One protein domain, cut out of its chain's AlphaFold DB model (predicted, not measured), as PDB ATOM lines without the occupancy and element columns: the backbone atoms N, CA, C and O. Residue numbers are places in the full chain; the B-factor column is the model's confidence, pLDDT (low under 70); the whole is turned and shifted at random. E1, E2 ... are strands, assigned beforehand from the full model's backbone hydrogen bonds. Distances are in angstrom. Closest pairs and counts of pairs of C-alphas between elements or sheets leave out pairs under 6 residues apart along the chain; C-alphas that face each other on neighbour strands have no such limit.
ATOM      1  N   ALA A  47      38.434 -33.168  30.550       62.69
ATOM      2  CA  ALA A  47      38.767 -31.814  30.983       62.69
ATOM      3  C   ALA A  47      40.273 -31.510  30.879       62.69
ATOM      4  O   ALA A  47      40.661 -30.405  30.498       62.69
ATOM      5  N   SER A  48      41.126 -32.497  31.161       65.31
ATOM      6  CA  SER A  48      42.589 -32.375  31.106       65.31
ATOM      7  C   SER A  48      43.148 -32.307  29.679       65.31
ATOM      8  O   SER A  48      44.312 -31.947  29.504       65.31
ATOM      9  N   PHE A  49      42.328 -32.611  28.665       66.62
ATOM     10  CA  PHE A  49      42.695 -32.605  27.241       66.62
ATOM     11  C   PHE A  49      41.670 -31.857  26.373       66.62
ATOM     12  O   PHE A  49      41.609 -32.050  25.155       66.62
ATOM     13  N   ALA A  50      40.856 -30.997  26.992       72.06
ATOM     14  CA  ALA A  50      39.930 -30.133  26.279       72.06
ATOM     15  C   ALA A  50      40.706 -29.164  25.382       72.06
ATOM     16  O   ALA A  50      41.783 -28.695  25.748       72.06
ATOM     17  N   ILE A  51      40.142 -28.854  24.218       68.12
ATOM     18  CA  ILE A  51      40.648 -27.839  23.296       68.12
ATOM     19  C   ILE A  51      39.478 -26.919  22.958       68.12
ATOM     20  O   ILE A  51      38.382 -27.387  22.628       68.12
ATOM     21  N   THR A  52      39.701 -25.613  23.015       73.12
ATOM     22  CA  THR A  52      38.703 -24.599  22.671       73.12
ATOM     23  C   THR A  52      39.362 -23.482  21.886       73.12
ATOM     24  O   THR A  52      40.390 -22.950  22.296       73.12
ATOM     25  N   PHE A  53      38.771 -23.106  20.757       71.50
ATOM     26  CA  PHE A  53      39.188 -21.912  20.039       71.50
ATOM     27  C   PHE A  53      38.726 -20.662  20.803       71.50
ATOM     28  O   PHE A  53      37.562 -20.572  21.184       71.50
ATOM     29  N   THR A  54      39.635 -19.726  21.075       74.50
ATOM     30  CA  THR A  54      39.367 -18.596  21.991       74.50
ATOM     31  C   THR A  54      39.463 -17.228  21.338       74.50
ATOM     32  O   THR A  54      38.765 -16.313  21.769       74.50
ATOM     33  N   ALA A  55      40.317 -17.060  20.326       68.94
ATOM     34  CA  ALA A  55      40.474 -15.779  19.651       68.94
ATOM     35  C   ALA A  55      41.102 -15.925  18.267       68.94
ATOM     36  O   ALA A  55      42.057 -16.686  18.082       68.94
ATOM     37  N   VAL A  56      40.608 -15.124  17.322       68.19
ATOM     38  CA  VAL A  56      41.271 -14.821  16.051       68.19
ATOM     39  C   VAL A  56      41.679 -13.352  16.071       68.19
ATOM     40  O   VAL A  56      40.937 -12.500  16.556       68.19
ATOM     41  N   SER A  57      42.867 -13.043  15.567       69.50
ATOM     42  CA  SER A  57      43.305 -11.663  15.371       69.50
ATOM     43  C   SER A  57      44.138 -11.532  14.110       69.50
ATOM     44  O   SER A  57      44.775 -12.491  13.666       69.50
ATOM     45  N   THR A  58      44.130 -10.335  13.537       60.09
ATOM     46  CA  THR A  58      44.884 -10.016  12.332       60.09
ATOM     47  C   THR A  58      45.686  -8.742  12.564       60.09
ATOM     48  O   THR A  58      45.170  -7.734  13.047       60.09
ATOM     49  N   ALA A  59      46.983  -8.792  12.279       67.44
ATOM     50  CA  ALA A  59      47.875  -7.644  12.408       67.44
ATOM     51  C   ALA A  59      49.025  -7.776  11.414       67.44
ATOM     52  O   ALA A  59      49.618  -8.844  11.315       67.44
ATOM     53  N   ALA A  60      49.342  -6.697  10.688       69.19
ATOM     54  CA  ALA A  60      50.471  -6.642   9.752       69.19
ATOM     55  C   ALA A  60      50.584  -7.902   8.868       69.19
ATOM     56  O   ALA A  60      51.597  -8.596   8.900       69.19
ATOM     57  N   SER A  61      49.515  -8.234   8.133       67.75
ATOM     58  CA  SER A  61      49.499  -9.390   7.221       67.75
ATOM     59  C   SER A  61      49.674 -10.757   7.897       67.75
ATOM     60  O   SER A  61      49.927 -11.754   7.226       67.75
ATOM     61  N   THR A  62      49.504 -10.820   9.218       72.25
ATOM     62  CA  THR A  62      49.582 -12.045  10.014       72.25
ATOM     63  C   THR A  62      48.214 -12.376  10.589       72.25
ATOM     64  O   THR A  62      47.613 -11.548  11.275       72.25
ATOM     65  N   LEU A  63      47.737 -13.593  10.337       72.88
ATOM     66  CA  LEU A  63      46.581 -14.179  11.007       72.88
ATOM     67  C   LEU A  63      47.082 -14.965  12.217       72.88
ATOM     68  O   LEU A  63      47.892 -15.871  12.050       72.88
ATOM     69  N   THR A  64      46.591 -14.644  13.413       79.50
ATOM     70  CA  THR A  64      46.914 -15.362  14.653       79.50
ATOM     71  C   THR A  64      45.660 -15.980  15.249       79.50
ATOM     72  O   THR A  64      44.677 -15.289  15.525       79.50
ATOM     73  N   MET A  65      45.721 -17.282  15.493       75.31
ATOM     74  CA  MET A  65      44.704 -18.091  16.148       75.31
ATOM     75  C   MET A  65      45.179 -18.489  17.540       75.31
ATOM     76  O   MET A  65      46.327 -18.898  17.718       75.31
ATOM     77  N   THR A  66      44.280 -18.401  18.516       80.56
ATOM     78  CA  THR A  66      44.539 -18.776  19.908       80.56
ATOM     79  C   THR A  66      43.578 -19.873  20.342       80.56
ATOM     80  O   THR A  66      42.357 -19.723  20.246       80.56
ATOM     81  N   TYR A  67      44.128 -20.954  20.877       78.88
ATOM     82  CA  TYR A  67      43.396 -22.088  21.419       78.88
ATOM     83  C   TYR A  67      43.715 -22.219  22.905       78.88
ATOM     84  O   TYR A  67      44.878 -22.225  23.295       78.88
ATOM     85  N   ALA A  68      42.692 -22.345  23.740       79.44
ATOM     86  CA  ALA A  68      42.865 -22.869  25.083       79.44
ATOM     87  C   ALA A  68      42.950 -24.392  24.995       79.44
ATOM     88  O   ALA A  68      42.168 -25.019  24.277       79.44
ATOM     89  N   ASN A  69      43.882 -24.981  25.730       80.50
ATOM     90  CA  ASN A  69      44.014 -26.422  25.827       80.50
ATOM     91  C   ASN A  69      44.340 -26.845  27.254       80.50
ATOM     92  O   ASN A  69      44.882 -26.074  28.049       80.50
ATOM     93  N   GLY A  70      44.025 -28.096  27.572       76.75
ATOM     94  CA  GLY A  70      44.503 -28.714  28.800       76.75
ATOM     95  C   GLY A  70      46.030 -28.638  28.908       76.75
ATOM     96  O   GLY A  70      46.741 -28.662  27.902       76.75
ATOM     97  N   GLY A  71      46.542 -28.502  30.132       72.19
ATOM     98  CA  GLY A  71      47.987 -28.461  30.402       72.19
ATOM     99  C   GLY A  71      48.637 -29.844  30.516       72.19
ATOM    100  O   GLY A  71      49.857 -29.944  30.616       72.19
ATOM    101  N   GLY A  72      47.828 -30.903  30.502       69.19
ATOM    102  CA  GLY A  72      48.268 -32.272  30.730       69.19
ATOM    103  C   GLY A  72      48.524 -32.524  32.204       69.19
ATOM    104  O   GLY A  72      48.132 -31.736  33.065       69.19
ATOM    105  N   ASP A  73      49.200 -33.629  32.492       66.38
ATOM    106  CA  ASP A  73      49.655 -33.949  33.839       66.38
ATOM    107  C   ASP A  73      51.185 -33.815  33.941       66.38
ATOM    108  O   ASP A  73      51.903 -33.751  32.943       66.38
ATOM    109  N   ALA A  74      51.703 -33.737  35.170       65.12
ATOM    110  CA  ALA A  74      53.134 -33.540  35.416       65.12
ATOM    111  C   ALA A  74      54.003 -34.723  34.943       65.12
ATOM    112  O   ALA A  74      55.223 -34.592  34.840       65.12
ATOM    113  N   GLN A  75      53.393 -35.881  34.696       64.12
ATOM    114  CA  GLN A  75      54.053 -37.110  34.278       64.12
ATOM    115  C   GLN A  75      54.061 -37.256  32.750       64.12
ATOM    116  O   GLN A  75      54.934 -37.932  32.213       64.12
ATOM    117  N   ASN A  76      53.120 -36.612  32.060       63.03
ATOM    118  CA  ASN A  76      52.889 -36.682  30.627       63.03
ATOM    119  C   ASN A  76      52.504 -35.278  30.120       63.03
ATOM    120  O   ASN A  76      51.311 -34.989  29.959       63.03
ATOM    121  N   PRO A  77      53.487 -34.390  29.879       67.88
ATOM    122  CA  PRO A  77      53.204 -33.096  29.275       67.88
ATOM    123  C   PRO A  77      52.552 -33.307  27.905       67.88
ATOM    124  O   PRO A  77      52.965 -34.191  27.151       67.88
ATOM    125  N   ILE A  78      51.525 -32.515  27.585       73.00
ATOM    126  CA  ILE A  78      50.870 -32.622  26.278       73.00
ATOM    127  C   ILE A  78      51.754 -31.972  25.214       73.00
ATOM    128  O   ILE A  78      52.284 -30.878  25.417       73.00
ATOM    129  N   GLY A  79      51.906 -32.657  24.086       80.56
ATOM    130  CA  GLY A  79      52.406 -32.081  22.847       80.56
ATOM    131  C   GLY A  79      51.258 -31.752  21.898       80.56
ATOM    132  O   GLY A  79      50.076 -31.885  22.220       80.56
ATOM    133  N   GLY A  80      51.603 -31.353  20.684       82.50
ATOM    134  CA  GLY A  80      50.616 -31.213  19.629       82.50
ATOM    135  C   GLY A  80      51.210 -30.663  18.348       82.50
ATOM    136  O   GLY A  80      52.417 -30.437  18.245       82.50
ATOM    137  N   ARG A  81      50.341 -30.441  17.369       85.38
ATOM    138  CA  ARG A  81      50.700 -29.874  16.067       85.38
ATOM    139  C   ARG A  81      49.528 -29.111  15.467       85.38
ATOM    140  O   ARG A  81      48.369 -29.427  15.748       85.38
ATOM    141  N   PHE A  82      49.857 -28.153  14.614       84.50
ATOM    142  CA  PHE A  82      48.901 -27.504  13.730       84.50
ATOM    143  C   PHE A  82      49.076 -28.033  12.313       84.50
ATOM    144  O   PHE A  82      50.196 -28.110  11.811       84.50
ATOM    145  N   ASP A  83      47.960 -28.359  11.679       82.06
ATOM    146  CA  ASP A  83      47.885 -28.767  10.285       82.06
ATOM    147  C   ASP A  83      46.931 -27.809   9.556       82.06
ATOM    148  O   ASP A  83      45.844 -27.503  10.058       82.06
ATOM    149  N   ILE A  84      47.322 -27.327   8.374       77.44
ATOM    150  CA  ILE A  84      46.460 -26.496   7.526       77.44
ATOM    151  C   ILE A  84      45.876 -27.380   6.433       77.44
ATOM    152  O   ILE A  84      46.596 -28.103   5.753       77.44
ATOM    153  N   PHE A  85      44.574 -27.286   6.219       72.94
ATOM    154  CA  PHE A  85      43.861 -27.963   5.150       72.94
ATOM    155  C   PHE A  85      43.176 -26.947   4.247       72.94
ATOM    156  O   PHE A  85      42.674 -25.915   4.698       72.94
ATOM    157  N   THR A  86      43.110 -27.280   2.964       66.19
ATOM    158  CA  THR A  86      42.292 -26.573   1.975       66.19
ATOM    159  C   THR A  86      41.304 -27.545   1.345       66.19
ATOM    160  O   THR A  86      41.532 -28.760   1.319       66.19
ATOM    161  N   ALA A  87      40.203 -27.026   0.804       56.78
ATOM    162  CA  ALA A  87      39.313 -27.829  -0.029       56.78
ATOM    163  C   ALA A  87      40.102 -28.451  -1.203       56.78
ATOM    164  O   ALA A  87      41.007 -27.827  -1.759       56.78
ATOM    165  N   GLY A  88      39.804 -29.708  -1.544       48.16
ATOM    166  CA  GLY A  88      40.532 -30.447  -2.577       48.16
ATOM    167  C   GLY A  88      40.429 -29.817  -3.974       48.16
ATOM    168  O   GLY A  88      39.458 -29.145  -4.318       48.16
ATOM    169  N   SER A  89      41.420 -30.094  -4.826       41.56
ATOM    170  CA  SER A  89      41.570 -29.534  -6.181       41.56
ATOM    171  C   SER A  89      40.499 -29.949  -7.208       41.56
ATOM    172  O   SER A  89      40.560 -29.514  -8.358       41.56
ATOM    173  N   SER A  90      39.520 -30.780  -6.836       40.50
ATOM    174  CA  SER A  90      38.301 -31.001  -7.631       40.50
ATOM    175  C   SER A  90      37.336 -29.806  -7.571       40.50
ATOM    176  O   SER A  90      36.451 -29.703  -8.417       40.50
ATOM    177  N   ASP A 105      32.024 -24.830   2.992       41.91
ATOM    178  CA  ASP A 105      31.134 -24.164   3.923       41.91
ATOM    179  C   ASP A 105      32.000 -23.660   5.085       41.91
ATOM    180  O   ASP A 105      32.665 -24.475   5.717       41.91
ATOM    181  N   PRO A 106      32.040 -22.353   5.396       41.47
ATOM    182  CA  PRO A 106      32.788 -21.842   6.546       41.47
ATOM    183  C   PRO A 106      32.290 -22.415   7.885       41.47
ATOM    184  O   PRO A 106      32.954 -22.250   8.904       41.47
ATOM    185  N   LYS A 107      31.136 -23.095   7.887       43.19
ATOM    186  CA  LYS A 107      30.601 -23.860   9.017       43.19
ATOM    187  C   LYS A 107      31.040 -25.328   9.033       43.19
ATOM    188  O   LYS A 107      30.769 -26.011  10.008       43.19
ATOM    189  N   LEU A 108      31.681 -25.834   7.975       44.47
ATOM    190  CA  LEU A 108      32.139 -27.221   7.860       44.47
ATOM    191  C   LEU A 108      33.651 -27.243   7.622       44.47
ATOM    192  O   LEU A 108      34.157 -26.679   6.654       44.47
ATOM    193  N   SER A 109      34.402 -27.928   8.479       51.19
ATOM    194  CA  SER A 109      35.851 -28.009   8.307       51.19
ATOM    195  C   SER A 109      36.244 -28.713   7.001       51.19
ATOM    196  O   SER A 109      35.628 -29.679   6.539       51.19
ATOM    197  N   CYS A 110      37.336 -28.250   6.401       54.88
ATOM    198  CA  CYS A 110      37.893 -28.856   5.201       54.88
ATOM    199  C   CYS A 110      38.465 -30.242   5.514       54.88
ATOM    200  O   CYS A 110      38.389 -31.121   4.666       54.88
ATOM    201  N   PHE A 111      39.031 -30.458   6.708       58.22
ATOM    202  CA  PHE A 111      39.617 -31.744   7.095       58.22
ATOM    203  C   PHE A 111      38.559 -32.856   7.103       58.22
ATOM    204  O   PHE A 111      38.689 -33.829   6.356       58.22
ATOM    205  N   SER A 112      37.459 -32.665   7.834       58.19
ATOM    206  CA  SER A 112      36.381 -33.658   7.977       58.19
ATOM    207  C   SER A 112      35.578 -33.896   6.686       58.19
ATOM    208  O   SER A 112      34.765 -34.816   6.605       58.19
ATOM    209  N   ARG A 113      35.821 -33.101   5.634       57.16
ATOM    210  CA  ARG A 113      35.164 -33.193   4.317       57.16
ATOM    211  C   ARG A 113      36.095 -33.658   3.187       57.16
ATOM    212  O   ARG A 113      35.744 -33.521   2.017       57.16
ATOM    213  N   GLY A 114      37.263 -34.222   3.506       54.91
ATOM    214  CA  GLY A 114      38.199 -34.743   2.498       54.91
ATOM    215  C   GLY A 114      39.096 -33.674   1.867       54.91
ATOM    216  O   GLY A 114      39.553 -33.818   0.731       54.91
ATOM    217  N   GLY A 115      39.336 -32.583   2.591       62.50
ATOM    218  CA  GLY A 115      40.330 -31.575   2.262       62.50
ATOM    219  C   GLY A 115      41.738 -32.158   2.232       62.50
ATOM    220  O   GLY A 115      42.035 -33.203   2.808       62.50
ATOM    221  N   SER A 116      42.621 -31.476   1.514       66.19
ATOM    222  CA  SER A 116      44.020 -31.876   1.377       66.19
ATOM    223  C   SER A 116      44.891 -31.032   2.293       66.19
ATOM    224  O   SER A 116      44.613 -29.847   2.485       66.19
ATOM    225  N   ASN A 117      45.937 -31.642   2.853       74.38
ATOM    226  CA  ASN A 117      46.920 -30.906   3.640       74.38
ATOM    227  C   ASN A 117      47.578 -29.853   2.737       74.38
ATOM    228  O   ASN A 117      48.069 -30.161   1.645       74.38
ATOM    229  N   PHE A 118      47.516 -28.603   3.172       74.00
ATOM    230  CA  PHE A 118      48.050 -27.469   2.457       74.00
ATOM    231  C   PHE A 118      49.529 -27.322   2.782       74.00
ATOM    232  O   PHE A 118      49.917 -27.015   3.909       74.00
ATOM    233  N   ASN A 119      50.368 -27.503   1.765       74.38
ATOM    234  CA  ASN A 119      51.799 -27.287   1.901       74.38
ATOM    235  C   ASN A 119      52.115 -25.783   1.907       74.38
ATOM    236  O   ASN A 119      52.528 -25.219   0.891       74.38
ATOM    237  N   TYR A 120      51.927 -25.138   3.056       70.88
ATOM    238  CA  TYR A 120      52.252 -23.723   3.243       70.88
ATOM    239  C   TYR A 120      53.750 -23.433   3.088       70.88
ATOM    240  O   TYR A 120      54.109 -22.324   2.710       70.88
ATOM    241  N   ALA A 121      54.622 -24.420   3.310       69.38
ATOM    242  CA  ALA A 121      56.066 -24.281   3.126       69.38
ATOM    243  C   ALA A 121      56.496 -24.289   1.644       69.38
ATOM    244  O   ALA A 121      57.666 -24.053   1.331       69.38
ATOM    245  N   ALA A 122      55.583 -24.573   0.708       69.50
ATOM    246  CA  ALA A 122      55.870 -24.432  -0.710       69.50
ATOM    247  C   ALA A 122      56.105 -22.955  -1.054       69.50
ATOM    248  O   ALA A 122      55.290 -22.103  -0.722       69.50
ATOM    249  N   LEU A 123      57.167 -22.664  -1.810       61.53
ATOM    250  CA  LEU A 123      57.544 -21.298  -2.215       61.53
ATOM    251  C   LEU A 123      56.442 -20.526  -2.964       61.53
ATOM    252  O   LEU A 123      56.548 -19.318  -3.128       61.53
ATOM    253  N   THR A 124      55.413 -21.214  -3.457       60.75
ATOM    254  CA  THR A 124      54.296 -20.633  -4.211       60.75
ATOM    255  C   THR A 124      53.026 -20.446  -3.378       60.75
ATOM    256  O   THR A 124      52.001 -20.056  -3.933       60.75
ATOM    257  N   SER A 125      53.046 -20.778  -2.084       66.31
ATOM    258  CA  SER A 125      51.864 -20.740  -1.211       66.31
ATOM    259  C   SER A 125      51.407 -19.316  -0.871       66.31
ATOM    260  O   SER A 125      50.241 -19.119  -0.536       66.31
ATOM    261  N   GLY A 126      52.322 -18.341  -0.943       66.38
ATOM    262  CA  GLY A 126      52.122 -16.980  -0.440       66.38
ATOM    263  C   GLY A 126      52.161 -16.860   1.086       66.38
ATOM    264  O   GLY A 126      51.828 -15.807   1.624       66.38
ATOM    265  N   ILE A 127      52.539 -17.928   1.800       72.25
ATOM    266  CA  ILE A 127      52.816 -17.905   3.239       72.25
ATOM    267  C   ILE A 127      54.329 -17.822   3.428       72.25
ATOM    268  O   ILE A 127      55.078 -18.653   2.919       72.25
ATOM    269  N   THR A 128      54.780 -16.817   4.174       69.31
ATOM    270  CA  THR A 128      56.210 -16.557   4.415       69.31
ATOM    271  C   THR A 128      56.706 -17.033   5.759       69.31
ATOM    272  O   THR A 128      57.902 -17.269   5.923       69.31
ATOM    273  N   ALA A 129      55.804 -17.146   6.726       72.56
ATOM    274  CA  ALA A 129      56.137 -17.616   8.051       72.56
ATOM    275  C   ALA A 129      54.940 -18.322   8.667       72.56
ATOM    276  O   ALA A 129      53.804 -17.850   8.557       72.56
ATOM    277  N   ASP A 130      55.226 -19.405   9.371       82.38
ATOM    278  CA  ASP A 130      54.344 -20.008  10.345       82.38
ATOM    279  C   ASP A 130      55.041 -20.015  11.710       82.38
ATOM    280  O   ASP A 130      56.254 -20.187  11.832       82.38
ATOM    281  N   THR A 131      54.277 -19.769  12.767       84.31
ATOM    282  CA  THR A 131      54.768 -19.917  14.136       84.31
ATOM    283  C   THR A 131      53.714 -20.620  14.964       84.31
ATOM    284  O   THR A 131      52.520 -20.335  14.857       84.31
ATOM    285  N   SER A 132      54.155 -21.560  15.796       85.44
ATOM    286  CA  SER A 132      53.280 -22.277  16.711       85.44
ATOM    287  C   SER A 132      53.863 -22.327  18.118       85.44
ATOM    288  O   SER A 132      55.069 -22.458  18.316       85.44
ATOM    289  N   ASN A 133      52.982 -22.212  19.106       84.81
ATOM    290  CA  ASN A 133      53.274 -22.498  20.504       84.81
ATOM    291  C   ASN A 133      52.237 -23.509  20.987       84.81
ATOM    292  O   ASN A 133      51.046 -23.244  20.857       84.81
ATOM    293  N   ILE A 134      52.690 -24.664  21.477       74.19
ATOM    294  CA  ILE A 134      51.842 -25.846  21.709       74.19
ATOM    295  C   ILE A 134      52.010 -26.412  23.136       74.19
ATOM    296  O   ILE A 134      51.405 -27.408  23.512       74.19
ATOM    297  N   LEU A 135      52.828 -25.768  23.973       66.44
ATOM    298  CA  LEU A 135      53.276 -26.313  25.266       66.44
ATOM    299  C   LEU A 135      52.789 -25.500  26.469       66.44
ATOM    300  O   LEU A 135      53.382 -25.540  27.547       66.44
ATOM    301  N   SER A 136      51.730 -24.719  26.287       71.38
ATOM    302  CA  SER A 136      51.122 -23.927  27.351       71.38
ATOM    303  C   SER A 136      49.613 -24.189  27.388       71.38
ATOM    304  O   SER A 136      49.067 -24.656  26.388       71.38
ATOM    305  N   PRO A 137      48.908 -23.880  28.496       80.00
ATOM    306  CA  PRO A 137      47.438 -23.933  28.551       80.00
ATOM    307  C   PRO A 137      46.750 -23.062  27.484       80.00
ATOM    308  O   PRO A 137      45.537 -23.110  27.290       80.00
ATOM    309  N   THR A 138      47.531 -22.216  26.816       84.62
ATOM    310  CA  THR A 138      47.138 -21.444  25.651       84.62
ATOM    311  C   THR A 138      48.110 -21.723  24.507       84.62
ATOM    312  O   THR A 138      49.287 -21.353  24.562       84.62
ATOM    313  N   SER A 139      47.621 -22.370  23.462       85.69
ATOM    314  CA  SER A 139      48.357 -22.595  22.226       85.69
ATOM    315  C   SER A 139      48.035 -21.513  21.208       85.69
ATOM    316  O   SER A 139      46.908 -21.024  21.129       85.69
ATOM    317  N   THR A 140      49.018 -21.139  20.401       86.06
ATOM    318  CA  THR A 140      48.832 -20.161  19.327       86.06
ATOM    319  C   THR A 140      49.374 -20.700  18.024       86.06
ATOM    320  O   THR A 140      50.424 -21.341  18.011       86.06
ATOM    321  N   PHE A 141      48.691 -20.375  16.936       84.69
ATOM    322  CA  PHE A 141      49.148 -20.616  15.579       84.69
ATOM    323  C   PHE A 141      49.043 -19.323  14.788       84.69
ATOM    324  O   PHE A 141      47.984 -18.698  14.772       84.69
ATOM    325  N   ALA A 142      50.128 -18.910  14.147       83.62
ATOM    326  CA  ALA A 142      50.145 -17.711  13.334       83.62
ATOM    327  C   ALA A 142      50.757 -17.982  11.966       83.62
ATOM    328  O   ALA A 142      51.811 -18.607  11.879       83.62
ATOM    329  N   ILE A 143      50.107 -17.467  10.924       78.50
ATOM    330  CA  ILE A 143      50.598 -17.483   9.545       78.50
ATOM    331  C   ILE A 143      50.723 -16.055   9.031       78.50
ATOM    332  O   ILE A 143      49.815 -15.241   9.207       78.50
ATOM    333  N   SER A 144      51.857 -15.754   8.408       77.56
ATOM    334  CA  SER A 144      52.123 -14.471   7.753       77.56
ATOM    335  C   SER A 144      52.083 -14.655   6.247       77.56
ATOM    336  O   SER A 144      52.712 -15.582   5.729       77.56
ATOM    337  N   PHE A 145      51.389 -13.770   5.539       71.62
ATOM    338  CA  PHE A 145      51.386 -13.777   4.077       71.62
ATOM    339  C   PHE A 145      52.380 -12.741   3.535       71.62
ATOM    340  O   PHE A 145      52.547 -11.677   4.138       71.62
ATOM    341  N   ASP A 146      53.063 -13.047   2.426       65.38
ATOM    342  CA  ASP A 146      53.876 -12.038   1.728       65.38
ATOM    343  C   ASP A 146      53.018 -11.021   0.966       65.38
ATOM    344  O   ASP A 146      51.826 -11.187   0.729       65.38
ATOM    345  N   GLU A 147      53.670  -9.944   0.535       51.69
ATOM    346  CA  GLU A 147      53.171  -9.033  -0.499       51.69
ATOM    347  C   GLU A 147      53.089  -9.686  -1.897       51.69
ATOM    348  O   GLU A 147      52.450  -9.145  -2.795       51.69
ATOM    349  N   CYS A 172      41.440 -24.163   6.630       70.69
ATOM    350  CA  CYS A 172      40.951 -24.939   7.749       70.69
ATOM    351  C   CYS A 172      42.139 -25.356   8.599       70.69
ATOM    352  O   CYS A 172      43.004 -26.093   8.136       70.69
ATOM    353  N   VAL A 173      42.203 -24.864   9.829       74.75
ATOM    354  CA  VAL A 173      43.297 -25.172  10.746       74.75
ATOM    355  C   VAL A 173      42.829 -26.236  11.718       74.75
ATOM    356  O   VAL A 173      41.833 -26.056  12.417       74.75
ATOM    357  N   LYS A 174      43.568 -27.343  11.758       78.56
ATOM    358  CA  LYS A 174      43.395 -28.427  12.718       78.56
ATOM    359  C   LYS A 174      44.493 -28.335  13.766       78.56
ATOM    360  O   LYS A 174      45.674 -28.390  13.434       78.56
ATOM    361  N   PHE A 175      44.105 -28.244  15.029       78.81
ATOM    362  CA  PHE A 175      44.997 -28.410  16.164       78.81
ATOM    363  C   PHE A 175      44.806 -29.799  16.761       78.81
ATOM    364  O   PHE A 175      43.697 -30.149  17.162       78.81
ATOM    365  N   THR A 176      45.880 -30.584  16.819       81.75
ATOM    366  CA  THR A 176      45.864 -31.938  17.386       81.75
ATOM    367  C   THR A 176      46.732 -31.973  18.634       81.75
ATOM    368  O   THR A 176      47.915 -31.645  18.553       81.75
ATOM    369  N   LEU A 177      46.164 -32.395  19.763       78.62
ATOM    370  CA  LEU A 177      46.909 -32.711  20.978       78.62
ATOM    371  C   LEU A 177      47.459 -34.131  20.898       78.62
ATOM    372  O   LEU A 177      46.746 -35.069  20.529       78.62
ATOM    373  N   THR A 178      48.715 -34.287  21.301       79.69
ATOM    374  CA  THR A 178      49.408 -35.573  21.315       79.69
ATOM    375  C   THR A 178      49.948 -35.902  22.699       79.69
ATOM    376  O   THR A 178      50.328 -35.025  23.476       79.69
ATOM    377  N   LYS A 179      50.006 -37.195  23.009       76.75
ATOM    378  CA  LYS A 179      50.635 -37.726  24.217       76.75
ATOM    379  C   LYS A 179      51.549 -38.881  23.850       76.75
ATOM    380  O   LYS A 179      51.217 -39.701  23.004       76.75
ATOM    381  N   GLU A 180      52.677 -38.969  24.533       78.56
ATOM    382  CA  GLU A 180      53.553 -40.133  24.471       78.56
ATOM    383  C   GLU A 180      52.932 -41.303  25.251       78.56
ATOM    384  O   GLU A 180      52.671 -41.192  26.453       78.56
ATOM    385  N   VAL A 181      52.670 -42.425  24.578       71.44
ATOM    386  CA  VAL A 181      52.068 -43.626  25.181       71.44
ATOM    387  C   VAL A 181      53.006 -44.825  25.014       71.44
ATOM    388  O   VAL A 181      53.585 -45.031  23.951       71.44
ATOM    389  N   GLY A 182      53.128 -45.644  26.063       71.50
ATOM    390  CA  GLY A 182      53.843 -46.923  26.026       71.50
ATOM    391  C   GLY A 182      55.342 -46.859  26.345       71.50
ATOM    392  O   GLY A 182      55.864 -45.870  26.854       71.50
ATOM    393  N   SER A 183      56.027 -47.979  26.093       73.69
ATOM    394  CA  SER A 183      57.483 -48.125  26.208       73.69
ATOM    395  C   SER A 183      57.987 -49.045  25.081       73.69
ATOM    396  O   SER A 183      57.771 -50.257  25.165       73.69
ATOM    397  N   PRO A 184      58.672 -48.520  24.047       79.38
ATOM    398  CA  PRO A 184      59.105 -47.129  23.901       79.38
ATOM    399  C   PRO A 184      57.927 -46.161  23.745       79.38
ATOM    400  O   PRO A 184      56.851 -46.557  23.304       79.38
ATOM    401  N   ALA A 185      58.147 -44.913  24.153       77.00
ATOM    402  CA  ALA A 185      57.178 -43.835  24.022       77.00
ATOM    403  C   ALA A 185      56.852 -43.582  22.541       77.00
ATOM    404  O   ALA A 185      57.769 -43.455  21.723       77.00
ATOM    405  N   VAL A 186      55.560 -43.571  22.206       77.56
ATOM    406  CA  VAL A 186      55.054 -43.236  20.872       77.56
ATOM    407  C   VAL A 186      54.058 -42.086  20.980       77.56
ATOM    408  O   VAL A 186      53.040 -42.204  21.671       77.56
ATOM    409  N   ALA A 187      54.320 -41.004  20.243       75.69
ATOM    410  CA  ALA A 187      53.402 -39.885  20.098       75.69
ATOM    411  C   ALA A 187      52.074 -40.368  19.500       75.69
ATOM    412  O   ALA A 187      52.018 -40.848  18.369       75.69
ATOM    413  N   THR A 188      51.009 -40.241  20.281       76.50
ATOM    414  CA  THR A 188      49.659 -40.699  19.960       76.50
ATOM    415  C   THR A 188      48.709 -39.508  19.995       76.50
ATOM    416  O   THR A 188      48.750 -38.719  20.939       76.50
ATOM    417  N   ASP A 189      47.863 -39.368  18.976       79.75
ATOM    418  CA  ASP A 189      46.829 -38.331  18.916       79.75
ATOM    419  C   ASP A 189      45.742 -38.618  19.966       79.75
ATOM    420  O   ASP A 189      45.218 -39.728  20.031       79.75
ATOM    421  N   ILE A 190      45.422 -37.625  20.803       75.06
ATOM    422  CA  ILE A 190      44.488 -37.771  21.934       75.06
ATOM    423  C   ILE A 190      43.181 -37.025  21.690       75.06
ATOM    424  O   ILE A 190      42.107 -37.521  22.016       75.06
ATOM    425  N   ASN A 191      43.274 -35.813  21.149       72.44
ATOM    426  CA  ASN A 191      42.125 -34.978  20.837       72.44
ATOM    427  C   ASN A 191      42.500 -34.019  19.707       72.44
ATOM    428  O   ASN A 191      43.672 -33.670  19.546       72.44
ATOM    429  N   TYR A 192      41.518 -33.552  18.949       75.38
ATOM    430  CA  TYR A 192      41.731 -32.492  17.980       75.38
ATOM    431  C   TYR A 192      40.552 -31.527  17.943       75.38
ATOM    432  O   TYR A 192      39.412 -31.871  18.254       75.38
ATOM    433  N   ARG A 193      40.836 -30.293  17.540       70.31
ATOM    434  CA  ARG A 193      39.818 -29.324  17.141       70.31
ATOM    435  C   ARG A 193      40.205 -28.699  15.830       70.31
ATOM    436  O   ARG A 193      41.377 -28.593  15.482       70.31
ATOM    437  N   GLU A 194      39.189 -28.257  15.129       67.31
ATOM    438  CA  GLU A 194      39.318 -27.654  13.827       67.31
ATOM    439  C   GLU A 194      38.455 -26.413  13.737       67.31
ATOM    440  O   GLU A 194      37.500 -26.235  14.489       67.31
ATOM    441  N   THR A 195      38.849 -25.526  12.843       62.06
ATOM    442  CA  THR A 195      38.171 -24.260  12.608       62.06
ATOM    443  C   THR A 195      38.529 -23.786  11.210       62.06
ATOM    444  O   THR A 195      39.644 -24.016  10.727       62.06
ATOM    445  N   ALA A 196      37.556 -23.192  10.534       62.41
ATOM    446  CA  ALA A 196      37.706 -22.669   9.190       62.41
ATOM    447  C   ALA A 196      37.715 -21.142   9.235       62.41
ATOM    448  O   ALA A 196      36.955 -20.528   9.979       62.41
ATOM    449  N   TYR A 197      38.554 -20.536   8.401       61.69
ATOM    450  CA  TYR A 197      38.624 -19.094   8.238       61.69
ATOM    451  C   TYR A 197      38.598 -18.735   6.765       61.69
ATOM    452  O   TYR A 197      39.376 -19.254   5.959       61.69
TER     453      TYR A 197
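This is residues 47 to 90, 105 to 147 and 172 to 197 of the 227 residues of the protein "Predicted protein" of Phaeodactylum tricornutum (strain CCAP 1055/1) (UniProt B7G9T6). Two twisted antiparallel sheets lie partly face to face as a sandwich, E1, E2, E5 and E4 in one layer and E3, E6 and E7 in the other, their strands crossed at 43 degrees. E1 and E7 come close on one side, and a long loop stretch, residues 105 to 126, leads from the first cut to E4. The printed part has 113 residues and no named helix; its seven named strands, E1 to E7 in order along the chain, make the class all strand. The sheets run E1 E2 E5 E4 and E3 E6 E7. The whole is compact, with a radius of gyration of the C-alphas of 15.0 A, and spans 44 by 32 by 28 A.

Find C-alpha 51 at (40.648, -27.839, 23.296); from there E1 runs 24.1 A through residues 51 to 59. E2, residues 62 to 69, comes back over 22.1 A. E3 takes residues 79 to 86 and is 23.8 A long. After the first cut, look for E4 at residues 127 to 133, 17.9 A, and E5 at residues 138 to 145, 23.3 A. After the second cut, E6 begins at C-alpha 172, (40.951, -24.939, 7.749), and reaches residue 181 over 27.9 A. E7, residues 186 to 197, is the longest strand; it bends by 59 degrees at residue 191 and ends at C-alpha 197, (38.624, -19.094, 8.238).

Begin with the hairpin E1 and E2, antiparallel at 161 degrees, where N 52 and O 68 are 2.8 A apart. E2 and E5 are antiparallel at 164 degrees, with N 65 and O 141 at 2.8 A. E5 and E4 form a hairpin at 173 degrees, with N 142 and O 131 at 2.9 A. In the other sheet, E3 and E6 are antiparallel at 152 degrees; look at N 83 and O 174, 2.9 A. The hairpin E6 and E7, at 165 degrees, has N 175 and O 193 at 2.8 A. Between the sheets, the closest C-alphas of E1 and E7 are those of Ile 51 and Arg 193, 6.4 A, and those of E3 and E5 are Phe 82 and Phe 141, 7.1 A. E4 and E7 are apart.

The two C-alphas farthest apart are those of Glu 147 and Ser 183, 47.5 A. Residues 91 to 104 are not printed, a gap of 15.2 A between C-alphas 90 and 105; residues 148 to 171 are not printed, a gap of 21.7 A between C-alphas 147 and 172. Of the links that are printed whole, none is long. The mean pLDDT of the printed part is 70.3, and 48 residues are under 70, among them residues 105 to 116.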